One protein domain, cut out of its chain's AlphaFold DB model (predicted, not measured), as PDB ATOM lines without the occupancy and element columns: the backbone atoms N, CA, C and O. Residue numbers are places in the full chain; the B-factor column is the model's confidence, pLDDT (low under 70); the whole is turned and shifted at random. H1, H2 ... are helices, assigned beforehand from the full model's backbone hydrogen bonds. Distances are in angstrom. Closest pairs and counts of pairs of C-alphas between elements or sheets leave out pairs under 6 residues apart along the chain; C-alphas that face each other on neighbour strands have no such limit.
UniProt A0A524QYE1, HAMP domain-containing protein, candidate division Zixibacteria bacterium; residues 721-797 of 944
ATOM      1  N   GLN A 721     101.562 105.336 168.257       78.69
ATOM      2  CA  GLN A 721     101.963 106.725 168.461       78.69
ATOM      3  C   GLN A 721     102.175 107.018 169.949       78.69
ATOM      4  O   GLN A 721     103.239 107.500 170.329       78.69
ATOM      5  N   GLN A 722     101.216 106.633 170.801       80.50
ATOM      6  CA  GLN A 722     101.332 106.797 172.253       80.50
ATOM      7  C   GLN A 722     102.510 106.006 172.830       80.50
ATOM      8  O   GLN A 722     103.188 106.496 173.729       80.50
ATOM      9  N   ARG A 723     102.790 104.802 172.316       83.31
ATOM     10  CA  ARG A 723     103.923 103.978 172.754       83.31
ATOM     11  C   ARG A 723     105.265 104.582 172.345       83.31
ATOM     12  O   ARG A 723     106.162 104.642 173.178       83.31
ATOM     13  N   ASN A 724     105.414 105.061 171.111       83.00
ATOM     14  CA  ASN A 724     106.633 105.755 170.679       83.00
ATOM     15  C   ASN A 724     106.887 107.006 171.520       83.00
ATOM     16  O   ASN A 724     108.006 107.258 171.953       83.00
ATOM     17  N   GLN A 725     105.834 107.761 171.808       81.94
ATOM     18  CA  GLN A 725     105.920 108.966 172.620       81.94
ATOM     19  C   GLN A 725     106.188 108.649 174.094       81.94
ATOM     20  O   GLN A 725     106.929 109.379 174.748       81.94
ATOM     21  N   LEU A 726     105.664 107.529 174.609       85.94
ATOM     22  CA  LEU A 726     106.024 106.987 175.921       85.94
ATOM     23  C   LEU A 726     107.521 106.660 175.964       85.94
ATOM     24  O   LEU A 726     108.198 107.053 176.908       85.94
ATOM     25  N   LEU A 727     108.046 105.984 174.942       86.88
ATOM     26  CA  LEU A 727     109.461 105.626 174.839       86.88
ATOM     27  C   LEU A 727     110.374 106.857 174.727       86.88
ATOM     28  O   LEU A 727     111.370 106.926 175.444       86.88
ATOM     29  N   GLU A 728     110.016 107.857 173.921       85.44
ATOM     30  CA  GLU A 728     110.751 109.131 173.843       85.44
ATOM     31  C   GLU A 728     110.689 109.910 175.164       85.44
ATOM     32  O   GLU A 728     111.706 110.409 175.649       85.44
ATOM     33  N   THR A 729     109.525 109.934 175.821       85.62
ATOM     34  CA  THR A 729     109.384 110.523 177.160       85.62
ATOM     35  C   THR A 729     110.272 109.799 178.179       85.62
ATOM     36  O   THR A 729     110.913 110.459 178.993       85.62
ATOM     37  N   ILE A 730     110.371 108.462 178.125       88.00
ATOM     38  CA  ILE A 730     111.266 107.663 178.985       88.00
ATOM     39  C   ILE A 730     112.739 107.920 178.649       88.00
ATOM     40  O   ILE A 730     113.567 107.951 179.555       88.00
ATOM     41  N   LYS A 731     113.083 108.104 177.371       87.44
ATOM     42  CA  LYS A 731     114.446 108.422 176.930       87.44
ATOM     43  C   LYS A 731     114.921 109.775 177.467       87.44
ATOM     44  O   LYS A 731     116.101 109.933 177.749       87.44
ATOM     45  N   GLN A 732     114.022 110.744 177.620       86.38
ATOM     46  CA  GLN A 732     114.352 112.065 178.168       86.38
ATOM     47  C   GLN A 732     114.223 112.115 179.701       86.38
ATOM     48  O   GLN A 732     115.016 112.774 180.372       86.38
ATOM     49  N   ASN A 733     113.252 111.384 180.259       88.44
ATOM     50  CA  ASN A 733     112.895 111.396 181.681       88.44
ATOM     51  C   ASN A 733     112.796 109.963 182.259       88.44
ATOM     52  O   ASN A 733     111.718 109.525 182.689       88.44
ATOM     53  N   PRO A 734     113.898 109.188 182.283       88.19
ATOM     54  CA  PRO A 734     113.901 107.793 182.738       88.19
ATOM     55  C   PRO A 734     113.469 107.612 184.204       88.19
ATOM     56  O   PRO A 734     113.021 106.533 184.612       88.19
ATOM     57  N   GLU A 735     113.549 108.667 185.018       86.62
ATOM     58  CA  GLU A 735     113.115 108.663 186.408       86.62
ATOM     59  C   GLU A 735     111.593 108.589 186.599       86.62
ATOM     60  O   GLU A 735     111.143 108.223 187.691       86.62
ATOM     61  N   PHE A 736     110.791 108.907 185.579       89.50
ATOM     62  CA  PHE A 736     109.334 108.925 185.702       89.50
ATOM     63  C   PHE A 736     108.764 107.503 185.798       89.50
ATOM     64  O   PHE A 736     109.145 106.601 185.063       89.50
ATOM     65  N   GLY A 737     107.861 107.283 186.757       83.25
ATOM     66  CA  GLY A 737     107.030 106.074 186.838       83.25
ATOM     67  C   GLY A 737     105.712 106.247 186.079       83.25
ATOM     68  O   GLY A 737     105.427 107.343 185.598       83.25
ATOM     69  N   ALA A 738     104.885 105.197 186.028       84.75
ATOM     70  CA  ALA A 738     103.650 105.158 185.233       84.75
ATOM     71  C   ALA A 738     102.763 106.413 185.387       84.75
ATOM     72  O   ALA A 738     102.413 107.031 184.389       84.75
ATOM     73  N   THR A 739     102.515 106.874 186.618       85.44
ATOM     74  CA  THR A 739     101.682 108.062 186.884       85.44
ATOM     75  C   THR A 739     102.269 109.378 186.372       85.44
ATOM     76  O   THR A 739     101.528 110.262 185.947       85.44
ATOM     77  N   ARG A 740     103.598 109.549 186.423       84.88
ATOM     78  CA  ARG A 740     104.247 110.757 185.877       84.88
ATOM     79  C   ARG A 740     104.322 110.694 184.356       84.88
ATOM     80  O   ARG A 740     104.032 111.692 183.716       84.88
ATOM     81  N   LEU A 741     104.621 109.518 183.803       85.69
ATOM     82  CA  LEU A 741     104.619 109.281 182.358       85.69
ATOM     83  C   LEU A 741     103.233 109.531 181.752       85.69
ATOM     84  O   LEU A 741     103.139 110.196 180.731       85.69
ATOM     85  N   ARG A 742     102.153 109.090 182.416       85.88
ATOM     86  CA  ARG A 742     100.778 109.404 182.004       85.88
ATOM     87  C   ARG A 742     100.542 110.914 181.931       85.88
ATOM     88  O   ARG A 742     100.095 111.407 180.905       85.88
ATOM     89  N   LYS A 743     100.867 111.645 183.004       82.56
ATOM     90  CA  LYS A 743     100.679 113.107 183.057       82.56
ATOM     91  C   LYS A 743     101.467 113.838 181.968       82.56
ATOM     92  O   LYS A 743     100.948 114.796 181.413       82.56
ATOM     93  N   GLU A 744     102.675 113.374 181.663       81.94
ATOM     94  CA  GLU A 744     103.514 113.959 180.613       81.94
ATOM     95  C   GLU A 744     102.963 113.679 179.203       81.94
ATOM     96  O   GLU A 744     102.991 114.531 178.320       81.94
ATOM     97  N   LEU A 745     102.375 112.497 178.992       76.06
ATOM     98  CA  LEU A 745     101.675 112.173 177.746       76.06
ATOM     99  C   LEU A 745     100.373 112.980 177.584       76.06
ATOM    100  O   LEU A 745     100.015 113.355 176.466       76.06
ATOM    101  N   GLU A 746      99.681 113.289 178.684       74.75
ATOM    102  CA  GLU A 746      98.483 114.141 178.697       74.75
ATOM    103  C   GLU A 746      98.808 115.616 178.379       74.75
ATOM    104  O   GLU A 746      98.034 116.274 177.676       74.75
ATOM    105  N   THR A 747      99.942 116.149 178.858       71.75
ATOM    106  CA  THR A 747     100.376 117.537 178.591       71.75
ATOM    107  C   THR A 747     100.822 117.761 177.147       71.75
ATOM    108  O   THR A 747     100.655 118.868 176.637       71.75
ATOM    109  N   LEU A 748     101.298 116.722 176.456       66.44
ATOM    110  CA  LEU A 748     101.701 116.767 175.043       66.44
ATOM    111  C   LEU A 748     100.525 116.778 174.039       66.44
ATOM    112  O   LEU A 748     100.753 116.726 172.833       66.44
ATOM    113  N   GLY A 749      99.274 116.907 174.505       53.97
ATOM    114  CA  GLY A 749      98.107 117.181 173.651       53.97
ATOM    115  C   GLY A 749      97.146 116.011 173.428       53.97
ATOM    116  O   GLY A 749      96.227 116.127 172.618       53.97
ATOM    117  N   HIS A 750      97.284 114.905 174.162       52.12
ATOM    118  CA  HIS A 750      96.452 113.711 173.988       52.12
ATOM    119  C   HIS A 750      95.423 113.552 175.117       52.12
ATOM    120  O   HIS A 750      95.561 112.709 175.999       52.12
ATOM    121  N   ARG A 751      94.342 114.346 175.085       45.03
ATOM    122  CA  ARG A 751      93.139 114.066 175.892       45.03
ATOM    123  C   ARG A 751      92.298 112.993 175.198       45.03
ATOM    124  O   ARG A 751      91.447 113.311 174.375       45.03
ATOM    125  N   GLY A 752      92.550 111.729 175.527       46.22
ATOM    126  CA  GLY A 752      91.641 110.613 175.247       46.22
ATOM    127  C   GLY A 752      90.962 110.138 176.542       46.22
ATOM    128  O   GLY A 752      91.596 110.229 177.591       46.22
ATOM    129  N   PRO A 753      89.720 109.621 176.519       40.28
ATOM    130  CA  PRO A 753      88.986 109.227 177.731       40.28
ATOM    131  C   PRO A 753      89.550 108.025 178.526       40.28
ATOM    132  O   PRO A 753      88.926 107.636 179.508       40.28
ATOM    133  N   GLU A 754      90.679 107.417 178.130       53.69
ATOM    134  CA  GLU A 754      91.020 106.028 178.517       53.69
ATOM    135  C   GLU A 754      92.460 105.772 179.013       53.69
ATOM    136  O   GLU A 754      92.791 104.635 179.334       53.69
ATOM    137  N   LEU A 755      93.346 106.770 179.110       64.44
ATOM    138  CA  LEU A 755      94.717 106.540 179.601       64.44
ATOM    139  C   LEU A 755      94.736 106.354 181.133       64.44
ATOM    140  O   LEU A 755      94.847 107.317 181.880       64.44
ATOM    141  N   ASP A 756      94.630 105.113 181.614       72.38
ATOM    142  CA  ASP A 756      94.790 104.757 183.037       72.38
ATOM    143  C   ASP A 756      96.259 104.422 183.383       72.38
ATOM    144  O   ASP A 756      97.022 103.919 182.551       72.38
ATOM    145  N   ASP A 757      96.662 104.629 184.644       77.19
ATOM    146  CA  ASP A 757      97.992 104.254 185.161       77.19
ATOM    147  C   ASP A 757      98.269 102.759 184.990       77.19
ATOM    148  O   ASP A 757      99.414 102.358 184.773       77.19
ATOM    149  N   LYS A 758      97.217 101.935 185.048       77.38
ATOM    150  CA  LYS A 758      97.304 100.490 184.818       77.38
ATOM    151  C   LYS A 758      97.741 100.144 183.397       77.38
ATOM    152  O   LYS A 758      98.534  99.223 183.238       77.38
ATOM    153  N   ILE A 759      97.277 100.886 182.388       77.06
ATOM    154  CA  ILE A 759      97.633 100.648 180.980       77.06
ATOM    155  C   ILE A 759      99.096 101.031 180.746       77.06
ATOM    156  O   ILE A 759      99.849 100.242 180.179       77.06
ATOM    157  N   ILE A 760      99.532 102.191 181.259       82.81
ATOM    158  CA  ILE A 760     100.944 102.603 181.186       82.81
ATOM    159  C   ILE A 760     101.839 101.590 181.906       82.81
ATOM    160  O   ILE A 760     102.862 101.175 181.365       82.81
ATOM    161  N   TYR A 761     101.472 101.175 183.121       82.81
ATOM    162  CA  TYR A 761     102.251 100.194 183.871       82.81
ATOM    163  C   TYR A 761     102.319  98.840 183.153       82.81
ATOM    164  O   TYR A 761     103.404  98.269 183.050       82.81
ATOM    165  N   GLY A 762     101.198  98.351 182.614       77.69
ATOM    166  CA  GLY A 762     101.156  97.129 181.809       77.69
ATOM    167  C   GLY A 762     102.080  97.204 180.592       77.69
ATOM    168  O   GLY A 762     102.862  96.285 180.351       77.69
ATOM    169  N   GLU A 763     102.086  98.335 179.884       81.88
ATOM    170  CA  GLU A 763     102.970  98.537 178.736       81.88
ATOM    171  C   GLU A 763     104.453  98.590 179.138       81.88
ATOM    172  O   GLU A 763     105.305  98.004 178.468       81.88
ATOM    173  N   LEU A 764     104.777  99.211 180.280       83.69
ATOM    174  CA  LEU A 764     106.132  99.184 180.837       83.69
ATOM    175  C   LEU A 764     106.583  97.759 181.178       83.69
ATOM    176  O   LEU A 764     107.746  97.432 180.962       83.69
ATOM    177  N   VAL A 765     105.695  96.904 181.696       79.50
ATOM    178  CA  VAL A 765     106.013  95.490 181.959       79.50
ATOM    179  C   VAL A 765     106.306  94.755 180.649       79.50
ATOM    180  O   VAL A 765     107.349  94.107 180.549       79.50
ATOM    181  N   ARG A 766     105.461  94.916 179.620       73.62
ATOM    182  CA  ARG A 766     105.663  94.309 178.287       73.62
ATOM    183  C   ARG A 766     106.984  94.736 177.641       73.62
ATOM    184  O   ARG A 766     107.662  93.924 177.022       73.62
ATOM    185  N   LEU A 767     107.371  95.999 177.817       81.19
ATOM    186  CA  LEU A 767     108.631  96.561 177.321       81.19
ATOM    187  C   LEU A 767     109.857  96.212 178.184       81.19
ATOM    188  O   LEU A 767     110.974  96.572 177.813       81.19
ATOM    189  N   ARG A 768     109.677  95.538 179.329       80.94
ATOM    190  CA  ARG A 768     110.713  95.324 180.362       80.94
ATOM    191  C   ARG A 768     111.335  96.637 180.870       80.94
ATOM    192  O   ARG A 768     112.540  96.727 181.093       80.94
ATOM    193  N   LEU A 769     110.496  97.656 181.052       86.81
ATOM    194  CA  LEU A 769     110.812  99.012 181.528       86.81
ATOM    195  C   LEU A 769     110.054  99.383 182.818       86.81
ATOM    196  O   LEU A 769     109.934 100.559 183.180       86.81
ATOM    197  N   ASN A 770     109.510  98.400 183.532       87.06
ATOM    198  CA  ASN A 770     108.707  98.622 184.734       87.06
ATOM    199  C   ASN A 770     109.543  99.138 185.919       87.06
ATOM    200  O   ASN A 770     109.035  99.916 186.732       87.06
ATOM    201  N   THR A 771     110.838  98.820 185.985       86.31
ATOM    202  CA  THR A 771     111.734  99.354 187.025       86.31
ATOM    203  C   THR A 771     112.414 100.662 186.612       86.31
ATOM    204  O   THR A 771     112.690 100.915 185.438       86.31
ATOM    205  N   ARG A 772     112.734 101.508 187.602       86.25
ATOM    206  CA  ARG A 772     113.443 102.782 187.381       86.25
ATOM    207  C   ARG A 772     114.817 102.562 186.736       86.25
ATOM    208  O   ARG A 772     115.199 103.320 185.853       86.25
ATOM    209  N   ARG A 773     115.530 101.496 187.124       84.00
ATOM    210  CA  ARG A 773     116.845 101.139 186.569       84.00
ATOM    211  C   ARG A 773     116.769 100.745 185.089       84.00
ATOM    212  O   ARG A 773     117.530 101.286 184.296       84.00
ATOM    213  N   GLN A 774     115.819  99.883 184.710       87.06
ATOM    214  CA  GLN A 774     115.623  99.473 183.309       87.06
ATOM    215  C   GLN A 774     115.353 100.664 182.383       87.06
ATOM    216  O   GLN A 774     115.835 100.687 181.254       87.06
ATOM    217  N   ARG A 775     114.619 101.678 182.862       91.88
ATOM    218  CA  ARG A 775     114.372 102.911 182.100       91.88
ATOM    219  C   ARG A 775     115.638 103.737 181.876       91.88
ATOM    220  O   ARG A 775     115.859 104.195 180.760       91.88
ATOM    221  N   TYR A 776     116.501 103.862 182.885       87.94
ATOM    222  CA  TYR A 776     117.819 104.489 182.716       87.94
ATOM    223  C   TYR A 776     118.711 103.716 181.731       87.94
ATOM    224  O   TYR A 776     119.322 104.315 180.848       87.94
ATOM    225  N   GLU A 777     118.750 102.386 181.831       85.38
ATOM    226  CA  GLU A 777     119.511 101.530 180.905       85.38
ATOM    227  C   GLU A 777     118.959 101.589 179.474       85.38
ATOM    228  O   GLU A 777     119.716 101.532 178.505       85.38
ATOM    229  N   TYR A 778     117.641 101.720 179.314       87.75
ATOM    230  CA  TYR A 778     117.015 101.983 178.022       87.75
ATOM    231  C   TYR A 778     117.421 103.345 177.462       87.75
ATOM    232  O   TYR A 778     117.868 103.396 176.323       87.75
ATOM    233  N   SER A 779     117.349 104.416 178.258       86.69
ATOM    234  CA  SER A 779     117.770 105.760 177.843       86.69
ATOM    235  C   SER A 779     119.208 105.768 177.315       86.69
ATOM    236  O   SER A 779     119.461 106.317 176.249       86.69
ATOM    237  N   LEU A 780     120.139 105.106 178.012       83.44
ATOM    238  CA  LEU A 780     121.538 105.000 177.578       83.44
ATOM    239  C   LEU A 780     121.691 104.228 176.259       83.44
ATOM    240  O   LEU A 780     122.429 104.660 175.376       83.44
ATOM    241  N   ARG A 781     120.977 103.105 176.099       83.62
ATOM    242  CA  ARG A 781     121.004 102.297 174.862       83.62
ATOM    243  C   ARG A 781     120.338 103.000 173.680       83.62
ATOM    244  O   ARG A 781     120.798 102.862 172.555       83.62
ATOM    245  N   ALA A 782     119.277 103.759 173.937       78.69
ATOM    246  CA  ALA A 782     118.510 104.498 172.937       78.69
ATOM    247  C   ALA A 782     119.148 105.852 172.557       78.69
ATOM    248  O   ALA A 782     118.530 106.640 171.834       78.69
ATOM    249  N   GLY A 783     120.364 106.141 173.045       75.81
ATOM    250  CA  GLY A 783     121.114 107.360 172.733       75.81
ATOM    251  C   GLY A 783     120.559 108.626 173.395       75.81
ATOM    252  O   GLY A 783     120.606 109.694 172.794       75.81
ATOM    253  N   GLY A 784     119.952 108.512 174.579       75.44
ATOM    254  CA  GLY A 784     119.536 109.647 175.407       75.44
ATOM    255  C   GLY A 784     120.672 110.136 176.311       75.44
ATOM    256  O   GLY A 784     121.338 109.331 176.966       75.44
ATOM    257  N   ASP A 785     120.872 111.453 176.380       78.56
ATOM    258  CA  ASP A 785     121.885 112.074 177.235       78.56
ATOM    259  C   ASP A 785     121.367 112.262 178.666       78.56
ATOM    260  O   ASP A 785     120.572 113.156 178.951       78.56
ATOM    261  N   LEU A 786     121.861 111.437 179.595       82.44
ATOM    262  CA  LEU A 786     121.558 111.603 181.016       82.44
ATOM    263  C   LEU A 786     122.223 112.871 181.562       82.44
ATOM    264  O   LEU A 786     123.452 113.016 181.490       82.44
ATOM    265  N   THR A 787     121.422 113.728 182.197       85.94
ATOM    266  CA  THR A 787     121.910 114.875 182.974       85.94
ATOM    267  C   THR A 787     122.844 114.419 184.110       85.94
ATOM    268  O   THR A 787     122.763 113.270 184.559       85.94
ATOM    269  N   PRO A 788     123.733 115.288 184.631       82.12
ATOM    270  CA  PRO A 788     124.630 114.929 185.736       82.12
ATOM    271  C   PRO A 788     123.895 114.342 186.951       82.12
ATOM    272  O   PRO A 788     124.354 113.366 187.538       82.12
ATOM    273  N   GLN A 789     122.714 114.879 187.265       83.38
ATOM    274  CA  GLN A 789     121.888 114.415 188.376       83.38
ATOM    275  C   GLN A 789     121.230 113.057 188.100       83.38
ATOM    276  O   GLN A 789     121.200 112.199 188.975       83.38
ATOM    277  N   GLN A 790     120.785 112.811 186.866       84.75
ATOM    278  CA  GLN A 790     120.283 111.503 186.433       84.75
ATOM    279  C   GLN A 790     121.368 110.414 186.465       84.75
ATOM    280  O   GLN A 790     121.077 109.272 186.814       84.75
ATOM    281  N   ARG A 791     122.627 110.750 186.144       83.06
ATOM    282  CA  ARG A 791     123.757 109.808 186.259       83.06
ATOM    283  C   ARG A 791     124.047 109.439 187.707       83.06
ATOM    284  O   ARG A 791     124.309 108.275 187.999       83.06
ATOM    285  N   GLU A 792     123.983 110.416 188.607       82.69
ATOM    286  CA  GLU A 792     124.160 110.182 190.038       82.69
ATOM    287  C   GLU A 792     123.007 109.347 190.619       82.69
ATOM    288  O   GLU A 792     123.243 108.382 191.344       82.69
ATOM    289  N   ASP A 793     121.766 109.649 190.226       84.44
ATOM    290  CA  ASP A 793     120.588 108.856 190.578       84.44
ATOM    291  C   ASP A 793     120.698 107.416 190.065       84.44
ATOM    292  O   ASP A 793     120.406 106.480 190.808       84.44
ATOM    293  N   PHE A 794     121.155 107.214 188.825       85.25
ATOM    294  CA  PHE A 794     121.378 105.883 188.258       85.25
ATOM    295  C   PHE A 794     122.456 105.101 189.020       85.25
ATOM    296  O   PHE A 794     122.260 103.920 189.311       85.25
ATOM    297  N   ALA A 795     123.555 105.758 189.407       80.38
ATOM    298  CA  ALA A 795     124.630 105.150 190.191       80.38
ATOM    299  C   ALA A 795     124.188 104.733 191.608       80.38
ATOM    300  O   ALA A 795     124.752 103.800 192.175       80.38
ATOM    301  N   ARG A 796     123.172 105.400 192.172       82.25
ATOM    302  CA  ARG A 796     122.596 105.097 193.496       82.25
ATOM    303  C   ARG A 796     121.533 103.996 193.471       82.25
ATOM    304  O   ARG A 796     121.129 103.528 194.536       82.25
ATOM    305  N   LEU A 797     121.044 103.595 192.296       81.94
ATOM    306  CA  LEU A 797     120.067 102.513 192.199       81.94
ATOM    307  C   LEU A 797     120.760 101.168 192.450       81.94
ATOM    308  O   LEU A 797     121.753 100.876 191.776       81.94
TER     309      LEU A 797
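Overview. This is residues 721 to 797 of the 944 residues of the protein "HAMP domain-containing protein" of candidate division Zixibacteria bacterium (UniProt A0A524QYE1). Look first at H1, the longest helix, in the middle of an elongated cluster of short crossed helices: H2 and H3 pack on each other toward one end, H4 crosses the last residues of H1 toward the other, and H5 lies beyond, loosely joined to H4. The loop between H2 and H3 makes the far end opposite H5. You have 77 printed residues with five named helices in the order H1, H2, H3, H4, H5 and no named strand, and the class is all helix. The whole is compact, with a radius of gyration of the C-alphas of 12.2 A and spans of 38 by 22 by 18 A.

Arrangement. Begin at H1, residues 721 to 732. It touches H2, residues 738 to 747, where the closest C-alphas, those of Leu 726 and Leu 741, are 7.0 A apart; the two are only just about perpendicular, at 70.2 degrees. With residues 730 to 732 alone H1 touches H4, residues 772 to 781: here the closest C-alphas are those of Lys 731 and Ser 779, 4.4 A apart, and the lines are about perpendicular, at 89 degrees. Outward from H2 you find H3, residues 757 to 766, which touches H2 and has its closest C-alpha pair at Ala 738 and Tyr 761, 5.3 A. These two run opposite ways at a steep tilt of 67 degrees, only just short of perpendicular. The helix packing is mostly crossed, with no touching pair at a shallow tilt. H1 and H3 are near each other. H5, residues 788 to 796, is close to but not clearly touching H4; their closest C-alphas, those of Tyr 776 and Phe 794, are 6.7 A apart. H5 is apart from H1, H2 and H3, and H4 is apart from H2 and H3. In each of the five helices every O i to N i+4 pair is within hydrogen-bond range.

Along the chain. Find C-alpha 721 at (101.963, 106.725, 168.461); from there H1, residues 721 to 732, runs 16.6 A. H2, residues 738 to 747, spans 14.4 A, H3, residues 757 to 766, 14.3 A, and H4, residues 772 to 781, 14.6 A. H5, residues 788 to 796, is 12.7 A long and ends at C-alpha 796, (122.596, 105.097, 193.496).

Size, cuts and confidence. The two C-alphas farthest apart are those of Pro 753 and Ala 795, at 38.0 A. The printed part has no cut. The links H1 to H2 and H3 to H4 are tight, those from H2 to H3 and H4 to H5 are short, and no link is long. The mean pLDDT of the printed part is 79.8; look at residues 748 to 755 for the values under 70.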